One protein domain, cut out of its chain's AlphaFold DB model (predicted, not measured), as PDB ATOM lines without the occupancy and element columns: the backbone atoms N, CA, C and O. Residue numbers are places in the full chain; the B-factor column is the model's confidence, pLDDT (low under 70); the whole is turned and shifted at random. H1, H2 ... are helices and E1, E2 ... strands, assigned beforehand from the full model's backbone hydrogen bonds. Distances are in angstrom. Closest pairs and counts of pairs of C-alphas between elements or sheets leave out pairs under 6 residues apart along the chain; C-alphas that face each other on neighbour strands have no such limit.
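Overview. This is residues 179 to 335 of the 401 residues of an uncharacterized protein of Theileria orientalis (UniProt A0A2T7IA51). A twisted sheet of five strands has helix H1 over one face, and H2 folds back from H1 beside the strands. Over the other face, near the bend in E3, sits a small sheet of E1 and E4. The printed part has 157 residues, in order E1 to E7, H1, H2; the large sheet, E2 - E3 - E5 - E6 - E7, is antiparallel, the small one parallel. The class is mixed; the whole is compact, with a radius of gyration of the C-alphas of 14.9 A and spans of 40 by 39 by 28 A.

Along the chain. E1, residues 179 to 181, begins at C-alpha (75.523, 23.025, 38.590). E2 is 192 to 196, E3 202 to 213 (26.9 A), E4 215 to 219, E5 236 to 246 (29.4 A), E6 256 to 260 and E7 267 to 272. H1, 298 to 316, is 26.6 A long; H2, 322 to 334, is 18.2 A and ends at C-alpha (78.091, 2.402, 57.463).

Arrangement. E3 bends by 96 degrees at residue 210. Between the antiparallel neighbours E2 and E3, a hairpin, N 194 and O 206 are within hydrogen-bond range at 3.0 A, and between the antiparallel neighbours E3 and E5, N 205 and O 241 are within hydrogen-bond range at 2.9 A. E5, E6 and E7 form a meander, each the antiparallel neighbour of the one before, with N 240 and O 258 at 2.8 A and N 257 and O 271 at 2.9 A. E1 and E4 have N 180 and O 216 at 2.8 A. In two layers, a helix on one face of a sheet, H1 runs along the strands, 9.7 A over the sheet. H1 and H2, a helical hairpin on the same face, touch through residues 308 to 316 of H1 alone, closest at the C-alphas of Ile 312 and Ala 329, 5.7 A. They run opposite ways at a shallow tilt of 32 degrees, only just short of steep. H2 is over none of the strands. In both helices every O i to N i+4 pair is within hydrogen-bond range.

Size, cuts and confidence. The C-alphas of Thr 189 and Ala 291 are the farthest apart, 44.9 A. The printed part has no cut. The links E4 to E5 and E7 to H1 are long, and residues 289 to 295 have pLDDT under 70.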
ATOM      1  N   THR A 179      76.620  23.957  38.864       94.38
ATOM      2  CA  THR A 179      75.523  23.025  38.590       94.38
ATOM      3  C   THR A 179      76.087  21.639  38.274       94.38
ATOM      4  O   THR A 179      76.755  21.444  37.255       94.38
ATOM      5  N   VAL A 180      75.811  20.658  39.132       95.19
ATOM      6  CA  VAL A 180      76.135  19.249  38.885       95.19
ATOM      7  C   VAL A 180      74.886  18.483  38.454       95.19
ATOM      8  O   VAL A 180      73.908  18.422  39.194       95.19
ATOM      9  N   ILE A 181      74.920  17.903  37.254       94.88
ATOM     10  CA  ILE A 181      73.847  17.050  36.728       94.88
ATOM     11  C   ILE A 181      74.282  15.604  36.937       94.88
ATOM     12  O   ILE A 181      75.071  15.068  36.161       94.88
ATOM     13  N   ILE A 182      73.848  14.996  38.041       94.81
ATOM     14  CA  ILE A 182      74.474  13.756  38.521       94.81
ATOM     15  C   ILE A 182      74.115  12.548  37.655       94.81
ATOM     16  O   ILE A 182      74.875  11.586  37.641       94.81
ATOM     17  N   ASP A 183      72.994  12.585  36.929       92.81
ATOM     18  CA  ASP A 183      72.542  11.547  35.992       92.81
ATOM     19  C   ASP A 183      73.121  11.687  34.574       92.81
ATOM     20  O   ASP A 183      72.899  10.817  33.728       92.81
ATOM     21  N   VAL A 184      73.906  12.737  34.304       90.06
ATOM     22  CA  VAL A 184      74.603  12.905  33.024       90.06
ATOM     23  C   VAL A 184      75.968  12.220  33.063       90.06
ATOM     24  O   VAL A 184      76.819  12.507  33.901       90.06
ATOM     25  N   LYS A 185      76.188  11.324  32.096       89.38
ATOM     26  CA  LYS A 185      77.391  10.479  31.979       89.38
ATOM     27  C   LYS A 185      78.454  11.032  31.013       89.38
ATOM     28  O   LYS A 185      79.476  10.385  30.803       89.38
ATOM     29  N   ALA A 186      78.209  12.191  30.400       89.00
ATOM     30  CA  ALA A 186      79.070  12.823  29.399       89.00
ATOM     31  C   ALA A 186      79.321  14.301  29.734       89.00
ATOM     32  O   ALA A 186      78.622  14.884  30.555       89.00
ATOM     33  N   THR A 187      80.324  14.915  29.110       89.62
ATOM     34  CA  THR A 187      80.602  16.353  29.264       89.62
ATOM     35  C   THR A 187      79.387  17.183  28.847       89.62
ATOM     36  O   THR A 187      78.790  16.932  27.801       89.62
ATOM     37  N   TYR A 188      79.046  18.177  29.664       88.88
ATOM     38  CA  TYR A 188      77.921  19.092  29.468       88.88
ATOM     39  C   TYR A 188      78.380  20.537  29.699       88.88
ATOM     40  O   TYR A 188      79.552  20.765  30.012       88.88
ATOM     41  N   THR A 189      77.518  21.523  29.450       84.25
ATOM     42  CA  THR A 189      77.905  22.930  29.301       84.25
ATOM     43  C   THR A 189      78.823  23.395  30.432       84.25
ATOM     44  O   THR A 189      78.449  23.350  31.596       84.25
ATOM     45  N   GLY A 190      80.048  23.814  30.107       80.81
ATOM     46  CA  GLY A 190      81.019  24.321  31.085       80.81
ATOM     47  C   GLY A 190      81.571  23.303  32.098       80.81
ATOM     48  O   GLY A 190      82.335  23.710  32.976       80.81
ATOM     49  N   VAL A 191      81.233  22.013  31.990       89.25
ATOM     50  CA  VAL A 191      81.657  20.965  32.932       89.25
ATOM     51  C   VAL A 191      82.223  19.763  32.197       89.25
ATOM     52  O   VAL A 191      81.537  19.058  31.456       89.25
ATOM     53  N   LYS A 192      83.496  19.475  32.464       91.69
ATOM     54  CA  LYS A 192      84.152  18.282  31.939       91.69
ATOM     55  C   LYS A 192      83.762  17.082  32.793       91.69
ATOM     56  O   LYS A 192      83.936  17.116  34.009       91.69
ATOM     57  N   VAL A 193      83.286  16.020  32.151       93.81
ATOM     58  CA  VAL A 193      82.962  14.760  32.829       93.81
ATOM     59  C   VAL A 193      83.897  13.672  32.326       93.81
ATOM     60  O   VAL A 193      83.988  13.418  31.125       93.81
ATOM     61  N   THR A 194      84.610  13.030  33.246       94.94
ATOM     62  CA  THR A 194      85.422  11.841  32.963       94.94
ATOM     63  C   THR A 194      84.843  10.639  33.690       94.94
ATOM     64  O   THR A 194      84.263  10.778  34.764       94.94
ATOM     65  N   SER A 195      84.982   9.450  33.108       93.69
ATOM     66  CA  SER A 195      84.484   8.212  33.706       93.69
ATOM     67  C   SER A 195      85.612   7.221  33.956       93.69
ATOM     68  O   SER A 195      86.415   6.971  33.056       93.69
ATOM     69  N   ASP A 196      85.615   6.596  35.128       90.94
ATOM     70  CA  ASP A 196      86.380   5.382  35.394       90.94
ATOM     71  C   ASP A 196      85.438   4.175  35.349       90.94
ATOM     72  O   ASP A 196      84.580   3.992  36.219       90.94
ATOM     73  N   ILE A 197      85.579   3.384  34.284       86.75
ATOM     74  CA  ILE A 197      84.740   2.218  33.977       86.75
ATOM     75  C   ILE A 197      85.447   0.886  34.261       86.75
ATOM     76  O   ILE A 197      84.842  -0.170  34.068       86.75
ATOM     77  N   ASN A 198      86.709   0.925  34.703       86.25
ATOM     78  CA  ASN A 198      87.571  -0.258  34.805       86.25
ATOM     79  C   ASN A 198      87.222  -1.170  35.987       86.25
ATOM     80  O   ASN A 198      87.679  -2.313  36.055       86.25
ATOM     81  N   THR A 199      86.419  -0.682  36.925       86.62
ATOM     82  CA  THR A 199      85.972  -1.447  38.087       86.62
ATOM     83  C   THR A 199      84.857  -2.412  37.685       86.62
ATOM     84  O   THR A 199      84.145  -2.182  36.713       86.62
ATOM     85  N   LYS A 200      84.703  -3.548  38.365       87.75
ATOM     86  CA  LYS A 200      83.647  -4.538  38.080       87.75
ATOM     87  C   LYS A 200      82.353  -4.207  38.813       87.75
ATOM     88  O   LYS A 200      81.281  -4.658  38.396       87.75
ATOM     89  N   VAL A 201      82.439  -3.460  39.915       92.31
ATOM     90  CA  VAL A 201      81.313  -3.243  40.823       92.31
ATOM     91  C   VAL A 201      80.584  -1.936  40.591       92.31
ATOM     92  O   VAL A 201      79.361  -1.894  40.733       92.31
ATOM     93  N   TYR A 202      81.309  -0.902  40.184       94.31
ATOM     94  CA  TYR A 202      80.758   0.433  40.013       94.31
ATOM     95  C   TYR A 202      81.252   1.111  38.730       94.31
ATOM     96  O   TYR A 202      81.987   0.535  37.934       94.31
ATOM     97  N   ILE A 203      80.779   2.328  38.499       94.06
ATOM     98  CA  ILE A 203      81.330   3.298  37.561       94.06
ATOM     99  C   ILE A 203      81.417   4.610  38.324       94.06
ATOM    100  O   ILE A 203      80.495   4.968  39.062       94.06
ATOM    101  N   LYS A 204      82.532   5.312  38.168       95.06
ATOM    102  CA  LYS A 204      82.740   6.623  38.774       95.06
ATOM    103  C   LYS A 204      82.734   7.688  37.691       95.06
ATOM    104  O   LYS A 204      83.488   7.559  36.732       95.06
ATOM    105  N   TYR A 205      81.946   8.738  37.873       96.62
ATOM    106  CA  TYR A 205      81.966   9.937  37.039       96.62
ATOM    107  C   TYR A 205      82.549  11.099  37.834       96.62
ATOM    108  O   TYR A 205      82.083  11.392  38.932       96.62
ATOM    109  N   THR A 206      83.566  11.759  37.297       96.69
ATOM    110  CA  THR A 206      84.184  12.940  37.898       96.69
ATOM    111  C   THR A 206      83.765  14.167  37.102       96.69
ATOM    112  O   THR A 206      84.153  14.325  35.946       96.69
ATOM    113  N   HIS A 207      82.984  15.033  37.738       96.00
ATOM    114  CA  HIS A 207      82.571  16.332  37.225       96.00
ATOM    115  C   HIS A 207      83.600  17.375  37.663       96.00
ATOM    116  O   HIS A 207      83.796  17.594  38.861       96.00
ATOM    117  N   GLU A 208      84.276  17.995  36.702       94.81
ATOM    118  CA  GLU A 208      85.327  18.985  36.926       94.81
ATOM    119  C   GLU A 208      84.854  20.384  36.509       94.81
ATOM    120  O   GLU A 208      84.502  20.627  35.351       94.81
ATOM    121  N   PHE A 209      84.894  21.309  37.470       92.56
ATOM    122  CA  PHE A 209      84.562  22.721  37.302       92.56
ATOM    123  C   PHE A 209      85.829  23.584  37.233       92.56
ATOM    124  O   PHE A 209      86.893  23.222  37.739       92.56
ATOM    125  N   THR A 210      85.722  24.785  36.658       90.62
ATOM    126  CA  THR A 210      86.855  25.726  36.578       90.62
ATOM    127  C   THR A 210      87.331  26.187  37.961       90.62
ATOM    128  O   THR A 210      88.533  26.326  38.191       90.62
ATOM    129  N   SER A 211      86.405  26.413  38.895       91.62
ATOM    130  CA  SER A 211      86.695  26.848  40.263       91.62
ATOM    131  C   SER A 211      85.702  26.261  41.265       91.62
ATOM    132  O   SER A 211      84.589  25.881  40.900       91.62
ATOM    133  N   GLY A 212      86.116  26.181  42.533       93.12
ATOM    134  CA  GLY A 212      85.278  25.676  43.615       93.12
ATOM    135  C   GLY A 212      84.179  26.663  44.006       93.12
ATOM    136  O   GLY A 212      84.464  27.815  44.345       93.12
ATOM    137  N   LYS A 213      82.921  26.215  43.973       94.00
ATOM    138  CA  LYS A 213      81.744  27.002  44.372       94.00
ATOM    139  C   LYS A 213      80.711  26.132  45.084       94.00
ATOM    140  O   LYS A 213      80.825  24.909  45.098       94.00
ATOM    141  N   GLU A 214      79.707  26.775  45.670       93.88
ATOM    142  CA  GLU A 214      78.512  26.086  46.168       93.88
ATOM    143  C   GLU A 214      77.829  25.312  45.037       93.88
ATOM    144  O   GLU A 214      77.910  25.715  43.874       93.88
ATOM    145  N   LEU A 215      77.183  24.198  45.376       94.31
ATOM    146  CA  LEU A 215      76.634  23.264  44.398       94.31
ATOM    147  C   LEU A 215      75.116  23.390  44.266       94.31
ATOM    148  O   LEU A 215      74.399  23.369  45.263       94.31
ATOM    149  N   ASN A 216      74.639  23.389  43.023       93.75
ATOM    150  CA  ASN A 216      73.261  23.063  42.673       93.75
ATOM    151  C   ASN A 216      73.244  21.645  42.108       93.75
ATOM    152  O   ASN A 216      73.947  21.369  41.139       93.75
ATOM    153  N   ILE A 217      72.466  20.744  42.708       94.88
ATOM    154  CA  ILE A 217      72.415  19.340  42.286       94.88
ATOM    155  C   ILE A 217      71.135  19.089  41.510       94.88
ATOM    156  O   ILE A 217      70.036  19.322  42.017       94.88
ATOM    157  N   LEU A 218      71.294  18.594  40.288       94.81
ATOM    158  CA  LEU A 218      70.207  18.184  39.418       94.81
ATOM    159  C   LEU A 218      70.220  16.670  39.257       94.81
ATOM    160  O   LEU A 218      71.274  16.070  39.049       94.81
ATOM    161  N   PHE A 219      69.029  16.086  39.305       93.75
ATOM    162  CA  PHE A 219      68.759  14.712  38.912       93.75
ATOM    163  C   PHE A 219      67.455  14.688  38.117       93.75
ATOM    164  O   PHE A 219      66.454  15.268  38.552       93.75
ATOM    165  N   ALA A 220      67.462  14.051  36.945       91.06
ATOM    166  CA  ALA A 220      66.295  13.965  36.067       91.06
ATOM    167  C   ALA A 220      65.665  15.345  35.767       91.06
ATOM    168  O   ALA A 220      64.448  15.517  35.828       91.06
ATOM    169  N   ARG A 221      66.511  16.347  35.470       88.69
ATOM    170  CA  ARG A 221      66.152  17.759  35.202       88.69
ATOM    171  C   ARG A 221      65.486  18.510  36.362       88.69
ATOM    172  O   ARG A 221      65.007  19.626  36.177       88.69
ATOM    173  N   THR A 222      65.480  17.940  37.563       90.88
ATOM    174  CA  THR A 222      64.921  18.576  38.761       90.88
ATOM    175  C   THR A 222      66.002  18.828  39.796       90.88
ATOM    176  O   THR A 222      66.957  18.058  39.911       90.88
ATOM    177  N   THR A 223      65.867  19.913  40.554       92.75
ATOM    178  CA  THR A 223      66.760  20.180  41.683       92.75
ATOM    179  C   THR A 223      66.464  19.207  42.809       92.75
ATOM    180  O   THR A 223      65.312  19.051  43.213       92.75
ATOM    181  N   ILE A 224      67.512  18.602  43.356       94.31
ATOM    182  CA  ILE A 224      67.414  17.724  44.517       94.31
ATOM    183  C   ILE A 224      68.265  18.257  45.668       94.31
ATOM    184  O   ILE A 224      69.259  18.956  45.475       94.31
ATOM    185  N   SER A 225      67.884  17.901  46.892       93.75
ATOM    186  CA  SER A 225      68.690  18.150  48.086       93.75
ATOM    187  C   SER A 225      69.333  16.850  48.545       93.75
ATOM    188  O   SER A 225      68.641  15.853  48.744       93.75
ATOM    189  N   ILE A 226      70.654  16.865  48.719       92.88
ATOM    190  CA  ILE A 226      71.381  15.780  49.382       92.88
ATOM    191  C   ILE A 226      71.359  16.077  50.877       92.88
ATOM    192  O   ILE A 226      71.883  17.106  51.307       92.88
ATOM    193  N   THR A 227      70.752  15.178  51.653       92.38
ATOM    194  CA  THR A 227      70.336  15.395  53.052       92.38
ATOM    195  C   THR A 227      69.180  16.400  53.210       92.38
ATOM    196  O   THR A 227      68.940  17.247  52.349       92.38
ATOM    197  N   ALA A 228      68.476  16.349  54.347       87.69
ATOM    198  CA  ALA A 228      67.354  17.242  54.654       87.69
ATOM    199  C   ALA A 228      67.761  18.723  54.732       87.69
ATOM    200  O   ALA A 228      66.936  19.609  54.530       87.69
ATOM    201  N   ASN A 229      69.038  18.990  55.013       85.00
ATOM    202  CA  ASN A 229      69.584  20.337  55.116       85.00
ATOM    203  C   ASN A 229      70.276  20.799  53.824       85.00
ATOM    204  O   ASN A 229      70.773  21.925  53.787       85.00
ATOM    205  N   GLY A 230      70.335  19.950  52.794       89.38
ATOM    206  CA  GLY A 230      71.183  20.178  51.631       89.38
ATOM    207  C   GLY A 230      72.676  20.085  51.962       89.38
ATOM    208  O   GLY A 230      73.087  19.773  53.082       89.38
ATOM    209  N   ILE A 231      73.505  20.384  50.967       91.12
ATOM    210  CA  ILE A 231      74.959  20.432  51.125       91.12
ATOM    211  C   ILE A 231      75.344  21.817  51.637       91.12
ATOM    212  O   ILE A 231      74.996  22.826  51.030       91.12
ATOM    213  N   LYS A 232      76.084  21.861  52.745       87.31
ATOM    214  CA  LYS A 232      76.571  23.101  53.371       87.31
ATOM    215  C   LYS A 232      78.081  23.058  53.560       87.31
ATOM    216  O   LYS A 232      78.654  21.971  53.640       87.31
ATOM    217  N   ASP A 233      78.700  24.229  53.684       88.19
ATOM    218  CA  ASP A 233      80.107  24.404  54.079       88.19
ATOM    219  C   ASP A 233      81.125  23.684  53.176       88.19
ATOM    220  O   ASP A 233      82.131  23.153  53.649       88.19
ATOM    221  N   VAL A 234      80.851  23.630  51.871       92.06
ATOM    222  CA  VAL A 234      81.771  23.078  50.870       92.06
ATOM    223  C   VAL A 234      81.648  23.842  49.560       92.06
ATOM    224  O   VAL A 234      80.548  24.057  49.046       92.06
ATOM    225  N   LYS A 235      82.794  24.241  49.008       94.81
ATOM    226  CA  LYS A 235      82.882  24.858  47.680       94.81
ATOM    227  C   LYS A 235      83.604  23.922  46.724       94.81
ATOM    228  O   LYS A 235      84.818  23.999  46.582       94.81
ATOM    229  N   ALA A 236      82.869  23.021  46.083       95.44
ATOM    230  CA  ALA A 236      83.463  21.936  45.314       95.44
ATOM    231  C   ALA A 236      83.889  22.372  43.903       95.44
ATOM    232  O   ALA A 236      83.115  22.982  43.158       95.44
ATOM    233  N   LYS A 237      85.126  22.022  43.539       95.75
ATOM    234  CA  LYS A 237      85.668  22.094  42.177       95.75
ATOM    235  C   LYS A 237      85.593  20.742  41.467       95.75
ATOM    236  O   LYS A 237      85.418  20.710  40.252       95.75
ATOM    237  N   HIS A 238      85.698  19.641  42.211       96.81
ATOM    238  CA  HIS A 238      85.469  18.304  41.676       96.81
ATOM    239  C   HIS A 238      84.359  17.612  42.459       96.81
ATOM    240  O   HIS A 238      84.322  17.661  43.693       96.81
ATOM    241  N   VAL A 239      83.463  16.962  41.724       97.38
ATOM    242  CA  VAL A 239      82.392  16.136  42.277       97.38
ATOM    243  C   VAL A 239      82.513  14.755  41.659       97.38
ATOM    244  O   VAL A 239      82.402  14.609  40.446       97.38
ATOM    245  N   GLU A 240      82.767  13.743  42.478       97.56
ATOM    246  CA  GLU A 240      82.753  12.353  42.037       97.56
ATOM    247  C   GLU A 240      81.409  11.717  42.382       97.56
ATOM    248  O   GLU A 240      80.971  11.755  43.532       97.56
ATOM    249  N   VAL A 241      80.764  11.116  41.390       97.38
ATOM    250  CA  VAL A 241      79.471  10.447  41.513       97.38
ATOM    251  C   VAL A 241      79.654   8.978  41.154       97.38
ATOM    252  O   VAL A 241      80.112   8.641  40.062       97.38
ATOM    253  N   TYR A 242      79.305   8.093  42.082       96.81
ATOM    254  CA  TYR A 242      79.516   6.657  41.946       96.81
ATOM    255  C   TYR A 242      78.186   5.933  41.745       96.81
ATOM    256  O   TYR A 242      77.271   6.045  42.565       96.81
ATOM    257  N   TYR A 243      78.117   5.129  40.690       95.69
ATOM    258  CA  TYR A 243      76.983   4.275  40.349       95.69
ATOM    259  C   TYR A 243      77.386   2.819  40.479       95.69
ATOM    260  O   TYR A 243      78.437   2.430  39.982       95.69
ATOM    261  N   LEU A 244      76.563   1.991  41.119       94.88
ATOM    262  CA  LEU A 244      76.772   0.549  41.043       94.88
ATOM    263  C   LEU A 244      76.428   0.078  39.623       94.88
ATOM    264  O   LEU A 244      75.582   0.651  38.945       94.88
ATOM    265  N   LYS A 245      77.061  -0.995  39.176       92.00
ATOM    266  CA  LYS A 245      76.575  -1.824  38.062       92.00
ATOM    267  C   LYS A 245      76.332  -3.223  38.596       92.00
ATOM    268  O   LYS A 245      76.799  -3.494  39.688       92.00
ATOM    269  N   ALA A 246      75.595  -4.104  37.934       85.25
ATOM    270  CA  ALA A 246      75.470  -5.518  38.298       85.25
ATOM    271  C   ALA A 246      74.990  -6.325  37.083       85.25
ATOM    272  O   ALA A 246      73.914  -6.066  36.545       85.25
ATOM    273  N   GLY A 247      75.793  -7.299  36.640       75.62
ATOM    274  CA  GLY A 247      75.564  -7.943  35.342       75.62
ATOM    275  C   GLY A 247      75.593  -6.902  34.217       75.62
ATOM    276  O   GLY A 247      76.495  -6.071  34.193       75.62
ATOM    277  N   ASP A 248      74.573  -6.916  33.357       75.50
ATOM    278  CA  ASP A 248      74.421  -5.976  32.232       75.50
ATOM    279  C   ASP A 248      73.603  -4.720  32.588       75.50
ATOM    280  O   ASP A 248      73.166  -3.983  31.704       75.50
ATOM    281  N   LYS A 249      73.321  -4.492  33.879       80.06
ATOM    282  CA  LYS A 249      72.485  -3.377  34.341       80.06
ATOM    283  C   LYS A 249      73.294  -2.389  35.169       80.06
ATOM    284  O   LYS A 249      73.915  -2.769  36.161       80.06
ATOM    285  N   ASP A 250      73.199  -1.119  34.808       85.94
ATOM    286  CA  ASP A 250      73.644  -0.013  35.648       85.94
ATOM    287  C   ASP A 250      72.573   0.321  36.691       85.94
ATOM    288  O   ASP A 250      71.370   0.201  36.439       85.94
ATOM    289  N   ASP A 251      73.012   0.776  37.859       89.94
ATOM    290  CA  ASP A 251      72.135   1.460  38.795       89.94
ATOM    291  C   ASP A 251      71.640   2.774  38.178       89.94
ATOM    292  O   ASP A 251      72.368   3.478  37.477       89.94
ATOM    293  N   THR A 252      70.389   3.112  38.462       90.06
ATOM    294  CA  THR A 252      69.764   4.353  37.983       90.06
ATOM    295  C   THR A 252      70.032   5.525  38.918       90.06
ATOM    296  O   THR A 252      69.875   6.676  38.522       90.06
ATOM    297  N   GLN A 253      70.455   5.244  40.154       93.12
ATOM    298  CA  GLN A 253      70.786   6.254  41.150       93.12
ATOM    299  C   GLN A 253      72.189   6.022  41.702       93.12
ATOM    300  O   GLN A 253      72.587   4.870  41.911       93.12
ATOM    301  N   PRO A 254      72.928   7.099  42.006       95.44
ATOM    302  CA  PRO A 254      74.234   6.951  42.607       95.44
ATOM    303  C   PRO A 254      74.109   6.413  44.031       95.44
ATOM    304  O   PRO A 254      73.094   6.595  44.706       95.44
ATOM    305  N   PHE A 255      75.163   5.758  44.500       95.75
ATOM    306  CA  PHE A 255      75.260   5.288  45.881       95.75
ATOM    307  C   PHE A 255      76.206   6.156  46.723       95.75
ATOM    308  O   PHE A 255      76.132   6.145  47.950       95.75
ATOM    309  N   LEU A 256      77.094   6.917  46.083       97.50
ATOM    310  CA  LEU A 256      78.076   7.760  46.754       97.50
ATOM    311  C   LEU A 256      78.350   9.016  45.921       97.50
ATOM    312  O   LEU A 256      78.506   8.939  44.703       97.50
ATOM    313  N   ILE A 257      78.419  10.161  46.596       97.75
ATOM    314  CA  ILE A 257      78.842  11.450  46.045       97.75
ATOM    315  C   ILE A 257      79.990  11.966  46.912       97.75
ATOM    316  O   ILE A 257      79.830  12.094  48.123       97.75
ATOM    317  N   ALA A 258      81.133  12.279  46.310       97.31
ATOM    318  CA  ALA A 258      82.316  12.795  46.991       97.31
ATOM    319  C   ALA A 258      82.687  14.185  46.454       97.31
ATOM    320  O   ALA A 258      82.696  14.416  45.246       97.31
ATOM    321  N   LEU A 259      82.955  15.124  47.362       97.50
ATOM    322  CA  LEU A 259      83.115  16.549  47.080       97.50
ATOM    323  C   LEU A 259      84.518  17.019  47.449       97.50
ATOM    324  O   LEU A 259      84.950  16.882  48.596       97.50
ATOM    325  N   TYR A 260      85.190  17.651  46.494       96.00
ATOM    326  CA  TYR A 260      86.564  18.121  46.629       96.00
ATOM    327  C   TYR A 260      86.637  19.610  46.288       96.00
ATOM    328  O   TYR A 260      86.181  20.027  45.220       96.00
ATOM    329  N   GLU A 261      87.217  20.429  47.168       93.00
ATOM    330  CA  GLU A 261      87.287  21.884  46.947       93.00
ATOM    331  C   GLU A 261      88.349  22.288  45.926       93.00
ATOM    332  O   GLU A 261      88.144  23.225  45.158       93.00
ATOM    333  N   ASN A 262      89.471  21.565  45.901       85.12
ATOM    334  CA  ASN A 262      90.635  21.909  45.088       85.12
ATOM    335  C   ASN A 262      91.004  20.778  44.131       85.12
ATOM    336  O   ASN A 262      90.602  20.816  42.978       85.12
ATOM    337  N   GLY A 263      91.774  19.793  44.599       83.88
ATOM    338  CA  GLY A 263      92.154  18.595  43.850       83.88
ATOM    339  C   GLY A 263      91.555  17.336  44.470       83.88
ATOM    340  O   GLY A 263      90.982  17.383  45.558       83.88
ATOM    341  N   LEU A 264      91.723  16.203  43.788       86.94
ATOM    342  CA  LEU A 264      91.164  14.908  44.196       86.94
ATOM    343  C   LEU A 264      91.865  14.284  45.423       86.94
ATOM    344  O   LEU A 264      91.429  13.249  45.919       86.94
ATOM    345  N   ASP A 265      92.927  14.913  45.931       86.06
ATOM    346  CA  ASP A 265      93.724  14.391  47.048       86.06
ATOM    347  C   ASP A 265      93.109  14.690  48.422       86.06
ATOM    348  O   ASP A 265      93.442  14.034  49.408       86.06
ATOM    349  N   LYS A 266      92.234  15.703  48.501       89.06
ATOM    350  CA  LYS A 266      91.653  16.194  49.758       89.06
ATOM    351  C   LYS A 266      90.138  16.260  49.659       89.06
ATOM    352  O   LYS A 266      89.560  17.248  49.202       89.06
ATOM    353  N   LEU A 267      89.508  15.168  50.070       93.44
ATOM    354  CA  LEU A 267      88.068  15.048  50.202       93.44
ATOM    355  C   LEU A 267      87.564  15.988  51.294       93.44
ATOM    356  O   LEU A 267      87.987  15.899  52.446       93.44
ATOM    357  N   LYS A 268      86.610  16.848  50.934       94.31
ATOM    358  CA  LYS A 268      85.981  17.767  51.880       94.31
ATOM    359  C   LYS A 268      84.798  17.126  52.583       94.31
ATOM    360  O   LYS A 268      84.703  17.175  53.804       94.31
ATOM    361  N   LYS A 269      83.896  16.549  51.791       95.25
ATOM    362  CA  LYS A 269      82.693  15.857  52.256       95.25
ATOM    363  C   LYS A 269      82.359  14.726  51.307       95.25
ATOM    364  O   LYS A 269      82.589  14.837  50.108       95.25
ATOM    365  N   ALA A 270      81.760  13.671  51.831       96.00
ATOM    366  CA  ALA A 270      81.121  12.657  51.015       96.00
ATOM    367  C   ALA A 270      79.752  12.324  51.594       96.00
ATOM    368  O   ALA A 270      79.534  12.429  52.796       96.00
ATOM    369  N   TYR A 271      78.833  11.926  50.728       96.69
ATOM    370  CA  TYR A 271      77.474  11.563  51.083       96.69
ATOM    371  C   TYR A 271      77.158  10.225  50.455       96.69
ATOM    372  O   TYR A 271      77.405  10.025  49.265       96.69
ATOM    373  N   HIS A 272      76.590   9.323  51.239       96.06
ATOM    374  CA  HIS A 272      76.131   8.046  50.732       96.06
ATOM    375  C   HIS A 272      74.628   7.900  50.899       96.06
ATOM    376  O   HIS A 272      73.999   8.475  51.795       96.06
ATOM    377  N   PHE A 273      74.052   7.085  50.027       95.06
ATOM    378  CA  PHE A 273      72.637   6.776  50.077       95.06
ATOM    379  C   PHE A 273      72.243   6.081  51.384       95.06
ATOM    380  O   PHE A 273      73.025   5.360  52.016       95.06
ATOM    381  N   LYS A 274      70.979   6.263  51.754       92.94
ATOM    382  CA  LYS A 274      70.284   5.424  52.725       92.94
ATOM    383  C   LYS A 274      69.517   4.352  51.966       92.94
ATOM    384  O   LYS A 274      68.912   4.635  50.932       92.94
ATOM    385  N   ILE A 275      69.529   3.119  52.466       87.69
ATOM    386  CA  ILE A 275      68.765   2.051  51.825       87.69
ATOM    387  C   ILE A 275      67.274   2.404  51.793       87.69
ATOM    388  O   ILE A 275      66.710   2.810  52.809       87.69
ATOM    389  N   ASN A 276      66.663   2.292  50.610       84.88
ATOM    390  CA  ASN A 276      65.274   2.680  50.336       84.88
ATOM    391  C   ASN A 276      64.923   4.141  50.696       84.88
ATOM    392  O   ASN A 276      63.746   4.461  50.832       84.88
ATOM    393  N   GLY A 277      65.921   5.011  50.880       87.62
ATOM    394  CA  GLY A 277      65.728   6.433  51.157       87.62
ATOM    395  C   GLY A 277      65.794   7.285  49.893       87.62
ATOM    396  O   GLY A 277      66.404   6.897  48.895       87.62
ATOM    397  N   GLU A 278      65.200   8.469  49.960       92.69
ATOM    398  CA  GLU A 278      65.329   9.499  48.929       92.69
ATOM    399  C   GLU A 278      66.648  10.274  49.100       92.69
ATOM    400  O   GLU A 278      67.329  10.151  50.117       92.69
ATOM    401  N   PHE A 279      67.005  11.136  48.142       94.12
ATOM    402  CA  PHE A 279      68.202  11.991  48.222       94.12
ATOM    403  C   PHE A 279      68.287  12.830  49.512       94.12
ATOM    404  O   PHE A 279      69.362  12.980  50.098       94.12
ATOM    405  N   LYS A 280      67.142  13.295  50.023       95.31
ATOM    406  CA  LYS A 280      67.053  14.042  51.288       95.31
ATOM    407  C   LYS A 280      67.377  13.193  52.526       95.31
ATOM    408  O   LYS A 280      67.678  13.742  53.579       95.31
ATOM    409  N   ASP A 281      67.342  11.867  52.406       94.81
ATOM    410  CA  ASP A 281      67.638  10.933  53.495       94.81
ATOM    411  C   ASP A 281      69.096  10.453  53.485       94.81
ATOM    412  O   ASP A 281      69.470   9.604  54.300       94.81
ATOM    413  N   TRP A 282      69.913  10.948  52.549       95.69
ATOM    414  CA  TRP A 282      71.329  10.601  52.460       95.69
ATOM    415  C   TRP A 282      72.091  11.023  53.713       95.69
ATOM    416  O   TRP A 282      71.700  11.939  54.439       95.69
ATOM    417  N   ILE A 283      73.196  10.326  53.960       93.50
ATOM    418  CA  ILE A 283      73.978  10.437  55.186       93.50
ATOM    419  C   ILE A 283      75.373  10.942  54.821       93.50
ATOM    420  O   ILE A 283      75.994  10.444  53.880       93.50
ATOM    421  N   GLU A 284      75.856  11.947  55.555       93.94
ATOM    422  CA  GLU A 284      77.242  12.406  55.446       93.94
ATOM    423  C   GLU A 284      78.185  11.309  55.956       93.94
ATOM    424  O   GLU A 284      77.984  10.733  57.027       93.94
ATOM    425  N   PHE A 285      79.199  10.995  55.158       91.81
ATOM    426  CA  PHE A 285      80.217  10.018  55.499       91.81
ATOM    427  C   PHE A 285      81.140  10.600  56.573       91.81
ATOM    428  O   PHE A 285      81.868  11.561  56.332       91.81
ATOM    429  N   GLU A 286      81.120   9.985  57.750       87.62
ATOM    430  CA  GLU A 286      81.939  10.358  58.902       87.62
ATOM    431  C   GLU A 286      82.842   9.179  59.289       87.62
ATOM    432  O   GLU A 286      82.410   8.021  59.272       87.62
ATOM    433  N   ILE A 287      84.082   9.458  59.700       81.75
ATOM    434  CA  ILE A 287      84.914   8.450  60.365       81.75
ATOM    435  C   ILE A 287      84.441   8.348  61.814       81.75
ATOM    436  O   ILE A 287      84.503   9.317  62.567       81.75
ATOM    437  N   LYS A 288      83.951   7.174  62.207       71.62
ATOM    438  CA  LYS A 288      83.618   6.869  63.601       71.62
ATOM    439  C   LYS A 288      84.761   6.044  64.184       71.62
ATOM    440  O   LYS A 288      85.004   4.948  63.692       71.62
ATOM    441  N   GLU A 289      85.438   6.547  65.212       59.81
ATOM    442  CA  GLU A 289      86.378   5.775  66.035       59.81
ATOM    443  C   GLU A 289      85.822   5.722  67.468       59.81
ATOM    444  O   GLU A 289      85.826   6.706  68.205       59.81
ATOM    445  N   GLY A 290      85.245   4.580  67.856       57.88
ATOM    446  CA  GLY A 290      84.571   4.433  69.153       57.88
ATOM    447  C   GLY A 290      83.304   5.294  69.309       57.88
ATOM    448  O   GLY A 290      82.573   5.539  68.350       57.88
ATOM    449  N   ALA A 291      83.008   5.718  70.546       43.41
ATOM    450  CA  ALA A 291      81.820   6.513  70.895       43.41
ATOM    451  C   ALA A 291      81.954   8.020  70.585       43.41
ATOM    452  O   ALA A 291      81.022   8.784  70.844       43.41
ATOM    453  N   THR A 292      83.086   8.461  70.031       46.19
ATOM    454  CA  THR A 292      83.406   9.881  69.841       46.19
ATOM    455  C   THR A 292      83.533  10.215  68.357       46.19
ATOM    456  O   THR A 292      84.241   9.548  67.608       46.19
ATOM    457  N   LYS A 293      82.838  11.271  67.921       55.66
ATOM    458  CA  LYS A 293      83.029  11.869  66.594       55.66
ATOM    459  C   LYS A 293      84.288  12.736  66.627       55.66
ATOM    460  O   LYS A 293      84.206  13.903  67.005       55.66
ATOM    461  N   GLU A 294      85.447  12.198  66.267       53.84
ATOM    462  CA  GLU A 294      86.605  13.055  66.000       53.84
ATOM    463  C   GLU A 294      86.460  13.728  64.630       53.84
ATOM    464  O   GLU A 294      86.037  13.114  63.648       53.84
ATOM    465  N   LYS A 295      86.810  15.019  64.553       62.53
ATOM    466  CA  LYS A 295      86.992  15.705  63.268       62.53
ATOM    467  C   LYS A 295      88.248  15.137  62.605       62.53
ATOM    468  O   LYS A 295      89.341  15.656  62.812       62.53
ATOM    469  N   ALA A 296      88.077  14.073  61.828       70.94
ATOM    470  CA  ALA A 296      89.143  13.511  61.011       70.94
ATOM    471  C   ALA A 296      89.694  14.558  60.032       70.94
ATOM    472  O   ALA A 296      88.953  15.408  59.526       70.94
ATOM    473  N   SER A 297      90.995  14.491  59.745       83.56
ATOM    474  CA  SER A 297      91.592  15.335  58.709       83.56
ATOM    475  C   SER A 297      91.044  14.964  57.324       83.56
ATOM    476  O   SER A 297      90.631  13.828  57.085       83.56
ATOM    477  N   GLU A 298      91.067  15.905  56.375       85.50
ATOM    478  CA  GLU A 298      90.616  15.663  54.991       85.50
ATOM    479  C   GLU A 298      91.379  14.492  54.336       85.50
ATOM    480  O   GLU A 298      90.810  13.700  53.586       85.50
ATOM    481  N   GLU A 299      92.660  14.320  54.673       85.75
ATOM    482  CA  GLU A 299      93.498  13.215  54.189       85.75
ATOM    483  C   GLU A 299      93.063  11.864  54.776       85.75
ATOM    484  O   GLU A 299      92.953  10.874  54.046       85.75
ATOM    485  N   GLN A 300      92.745  11.817  56.074       87.75
ATOM    486  CA  GLN A 300      92.193  10.620  56.714       87.75
ATOM    487  C   GLN A 300      90.828  10.255  56.124       87.75
ATOM    488  O   GLN A 300      90.586   9.083  55.830       87.75
ATOM    489  N   LEU A 301      89.960  11.247  55.895       89.69
ATOM    490  CA  LEU A 301      88.646  11.049  55.280       89.69
ATOM    491  C   LEU A 301      88.777  10.478  53.867       89.69
ATOM    492  O   LEU A 301      88.112   9.496  53.536       89.69
ATOM    493  N   THR A 302      89.685  11.044  53.068       91.81
ATOM    494  CA  THR A 302      89.985  10.573  51.708       91.81
ATOM    495  C   THR A 302      90.448   9.120  51.722       91.81
ATOM    496  O   THR A 302      89.900   8.283  51.002       91.81
ATOM    497  N   LYS A 303      91.429   8.797  52.575       91.62
ATOM    498  CA  LYS A 303      91.963   7.438  52.706       91.62
ATOM    499  C   LYS A 303      90.874   6.453  53.125       91.62
ATOM    500  O   LYS A 303      90.722   5.409  52.493       91.62
ATOM    501  N   LYS A 304      90.081   6.798  54.143       91.56
ATOM    502  CA  LYS A 304      89.025   5.924  54.661       91.56
ATOM    503  C   LYS A 304      87.915   5.697  53.642       91.56
ATOM    504  O   LYS A 304      87.455   4.567  53.498       91.56
ATOM    505  N   LEU A 305      87.494   6.736  52.915       93.88
ATOM    506  CA  LEU A 305      86.499   6.581  51.855       93.88
ATOM    507  C   LEU A 305      87.022   5.648  50.755       93.88
ATOM    508  O   LEU A 305      86.304   4.740  50.339       93.88
ATOM    509  N   LYS A 306      88.283   5.817  50.340       93.44
ATOM    510  CA  LYS A 306      88.917   4.947  49.342       93.44
ATOM    511  C   LYS A 306      88.962   3.488  49.799       93.44
ATOM    512  O   LYS A 306      88.522   2.621  49.056       93.44
ATOM    513  N   GLU A 307      89.371   3.218  51.041       93.75
ATOM    514  CA  GLU A 307      89.345   1.863  51.623       93.75
ATOM    515  C   GLU A 307      87.942   1.228  51.566       93.75
ATOM    516  O   GLU A 307      87.791   0.042  51.267       93.75
ATOM    517  N   LYS A 308      86.891   2.014  51.839       94.00
ATOM    518  CA  LYS A 308      85.499   1.549  51.765       94.00
ATOM    519  C   LYS A 308      85.077   1.240  50.329       94.00
ATOM    520  O   LYS A 308      84.487   0.189  50.092       94.00
ATOM    521  N   VAL A 309      85.397   2.118  49.381       94.62
ATOM    522  CA  VAL A 309      85.107   1.924  47.953       94.62
ATOM    523  C   VAL A 309      85.857   0.707  47.393       94.62
ATOM    524  O   VAL A 309      85.257  -0.111  46.695       94.62
ATOM    525  N   ASP A 310      87.122   0.516  47.769       93.62
ATOM    526  CA  ASP A 310      87.918  -0.655  47.386       93.62
ATOM    527  C   ASP A 310      87.309  -1.952  47.943       93.62
ATOM    528  O   ASP A 310      87.230  -2.966  47.245       93.62
ATOM    529  N   LYS A 311      86.786  -1.929  49.177       92.31
ATOM    530  CA  LYS A 311      86.074  -3.086  49.740       92.31
ATOM    531  C   LYS A 311      84.774  -3.394  48.995       92.31
ATOM    532  O   LYS A 311      84.450  -4.572  48.832       92.31
ATOM    533  N   ILE A 312      84.032  -2.374  48.554       93.44
ATOM    534  CA  ILE A 312      82.825  -2.555  47.729       93.44
ATOM    535  C   ILE A 312      83.194  -3.266  46.426       93.44
ATOM    536  O   ILE A 312      82.527  -4.232  46.056       93.44
ATOM    537  N   GLU A 313      84.285  -2.854  45.780       92.69
ATOM    538  CA  GLU A 313      84.794  -3.502  44.568       92.69
ATOM    539  C   GLU A 313      85.163  -4.973  44.802       92.69
ATOM    540  O   GLU A 313      84.720  -5.864  44.073       92.69
ATOM    541  N   GLN A 314      85.925  -5.258  45.858       90.69
ATOM    542  CA  GLN A 314      86.353  -6.622  46.174       90.69
ATOM    543  C   GLN A 314      85.161  -7.529  46.515       90.69
ATOM    544  O   GLN A 314      85.037  -8.633  45.980       90.69
ATOM    545  N   SER A 315      84.253  -7.043  47.363       87.44
ATOM    546  CA  SER A 315      83.139  -7.832  47.911       87.44
ATOM    547  C   SER A 315      81.962  -7.963  46.937       87.44
ATOM    548  O   SER A 315      81.194  -8.919  47.014       87.44
ATOM    549  N   GLY A 316      81.793  -7.009  46.017       83.25
ATOM    550  CA  GLY A 316      80.652  -6.954  45.096       83.25
ATOM    551  C   GLY A 316      80.822  -7.691  43.789       83.25
ATOM    552  O   GLY A 316      79.827  -7.925  43.102       83.25
ATOM    553  N   SER A 317      82.050  -8.085  43.457       81.81
ATOM    554  CA  SER A 317      82.402  -8.663  42.157       81.81
ATOM    555  C   SER A 317      81.558  -9.889  41.773       81.81
ATOM    556  O   SER A 317      81.237 -10.063  40.599       81.81
ATOM    557  N   CYS A 318      81.134 -10.696  42.752       83.25
ATOM    558  CA  CYS A 318      80.348 -11.917  42.535       83.25
ATOM    559  C   CYS A 318      78.819 -11.717  42.626       83.25
ATOM    560  O   CYS A 318      78.063 -12.638  42.315       83.25
ATOM    561  N   ILE A 319      78.336 -10.537  43.037       85.38
ATOM    562  CA  ILE A 319      76.904 -10.284  43.269       85.38
ATOM    563  C   ILE A 319      76.229  -9.837  41.974       85.38
ATOM    564  O   ILE A 319      76.454  -8.720  41.523       85.38
ATOM    565  N   LYS A 320      75.373 -10.669  41.377       86.19
ATOM    566  CA  LYS A 320      74.721 -10.354  40.089       86.19
ATOM    567  C   LYS A 320      73.494  -9.443  40.200       86.19
ATOM    568  O   LYS A 320      73.100  -8.844  39.208       86.19
ATOM    569  N   GLU A 321      72.890  -9.344  41.379       89.50
ATOM    570  CA  GLU A 321      71.677  -8.554  41.598       89.50
ATOM    571  C   GLU A 321      72.003  -7.168  42.175       89.50
ATOM    572  O   GLU A 321      72.710  -7.051  43.180       89.50
ATOM    573  N   ILE A 322      71.448  -6.113  41.570       90.56
ATOM    574  CA  ILE A 322      71.708  -4.728  41.982       90.56
ATOM    575  C   ILE A 322      71.207  -4.429  43.401       90.56
ATOM    576  O   ILE A 322      71.906  -3.763  44.160       90.56
ATOM    577  N   THR A 323      70.055  -4.975  43.805       89.81
ATOM    578  CA  THR A 323      69.477  -4.791  45.148       89.81
ATOM    579  C   THR A 323      70.422  -5.309  46.228       89.81
ATOM    580  O   THR A 323      70.771  -4.588  47.164       89.81
ATOM    581  N   SER A 324      70.903  -6.540  46.050       89.56
ATOM    582  CA  SER A 324      71.882  -7.173  46.932       89.56
ATOM    583  C   SER A 324      73.203  -6.390  46.970       89.56
ATOM    584  O   SER A 324      73.802  -6.212  48.032       89.56
ATOM    585  N   ARG A 325      73.641  -5.852  45.824       90.75
ATOM    586  CA  ARG A 325      74.858  -5.033  45.724       90.75
ATOM    587  C   ARG A 325      74.708  -3.687  46.441       90.75
ATOM    588  O   ARG A 325      75.626  -3.291  47.155       90.75
ATOM    589  N   ARG A 326      73.546  -3.029  46.334       92.81
ATOM    590  CA  ARG A 326      73.206  -1.827  47.116       92.81
ATOM    591  C   ARG A 326      73.242  -2.133  48.607       92.81
ATOM    592  O   ARG A 326      73.935  -1.446  49.347       92.81
ATOM    593  N   PHE A 327      72.566  -3.188  49.058       91.69
ATOM    594  CA  PHE A 327      72.566  -3.557  50.476       91.69
ATOM    595  C   PHE A 327      73.991  -3.716  51.032       91.69
ATOM    596  O   PHE A 327      74.328  -3.127  52.058       91.69
ATOM    597  N   MET A 328      74.857  -4.429  50.313       91.81
ATOM    598  CA  MET A 328      76.246  -4.630  50.722       91.81
ATOM    599  C   MET A 328      77.081  -3.337  50.671       91.81
ATOM    600  O   MET A 328      77.825  -3.065  51.615       91.81
ATOM    601  N   ALA A 329      76.915  -2.489  49.649       94.12
ATOM    602  CA  ALA A 329      77.574  -1.182  49.594       94.12
ATOM    603  C   ALA A 329      77.180  -0.291  50.784       94.12
ATOM    604  O   ALA A 329      78.045   0.309  51.424       94.12
ATOM    605  N   TYR A 330      75.891  -0.267  51.134       94.06
ATOM    606  CA  TYR A 330      75.385   0.444  52.308       94.06
ATOM    607  C   TYR A 330      76.005  -0.084  53.608       94.06
ATOM    608  O   TYR A 330      76.477   0.704  54.428       94.06
ATOM    609  N   GLN A 331      76.057  -1.408  53.791       91.44
ATOM    610  CA  GLN A 331      76.694  -2.009  54.965       91.44
ATOM    611  C   GLN A 331      78.169  -1.616  55.071       91.44
ATOM    612  O   GLN A 331      78.612  -1.184  56.131       91.44
ATOM    613  N   ILE A 332      78.926  -1.699  53.974       91.88
ATOM    614  CA  ILE A 332      80.341  -1.319  53.980       91.88
ATOM    615  C   ILE A 332      80.502   0.150  54.366       91.88
ATOM    616  O   ILE A 332      81.307   0.445  55.249       91.88
ATOM    617  N   LEU A 333      79.738   1.060  53.759       92.44
ATOM    618  CA  LEU A 333      79.841   2.501  54.019       92.44
ATOM    619  C   LEU A 333      79.456   2.885  55.454       92.44
ATOM    620  O   LEU A 333      79.965   3.877  55.962       92.44
ATOM    621  N   THR A 334      78.613   2.090  56.122       88.69
ATOM    622  CA  THR A 334      78.091   2.402  57.463       88.69
ATOM    623  C   THR A 334      78.800   1.696  58.617       88.69
ATOM    624  O   THR A 334      78.681   2.152  59.756       88.69
ATOM    625  N   THR A 335      79.544   0.608  58.380       82.81
ATOM    626  CA  THR A 335      80.220  -0.103  59.477       82.81
ATOM    627  C   THR A 335      81.446   0.654  59.993       82.81
ATOM    628  O   THR A 335      82.242   1.184  59.216       82.81
TER     629      THR A 335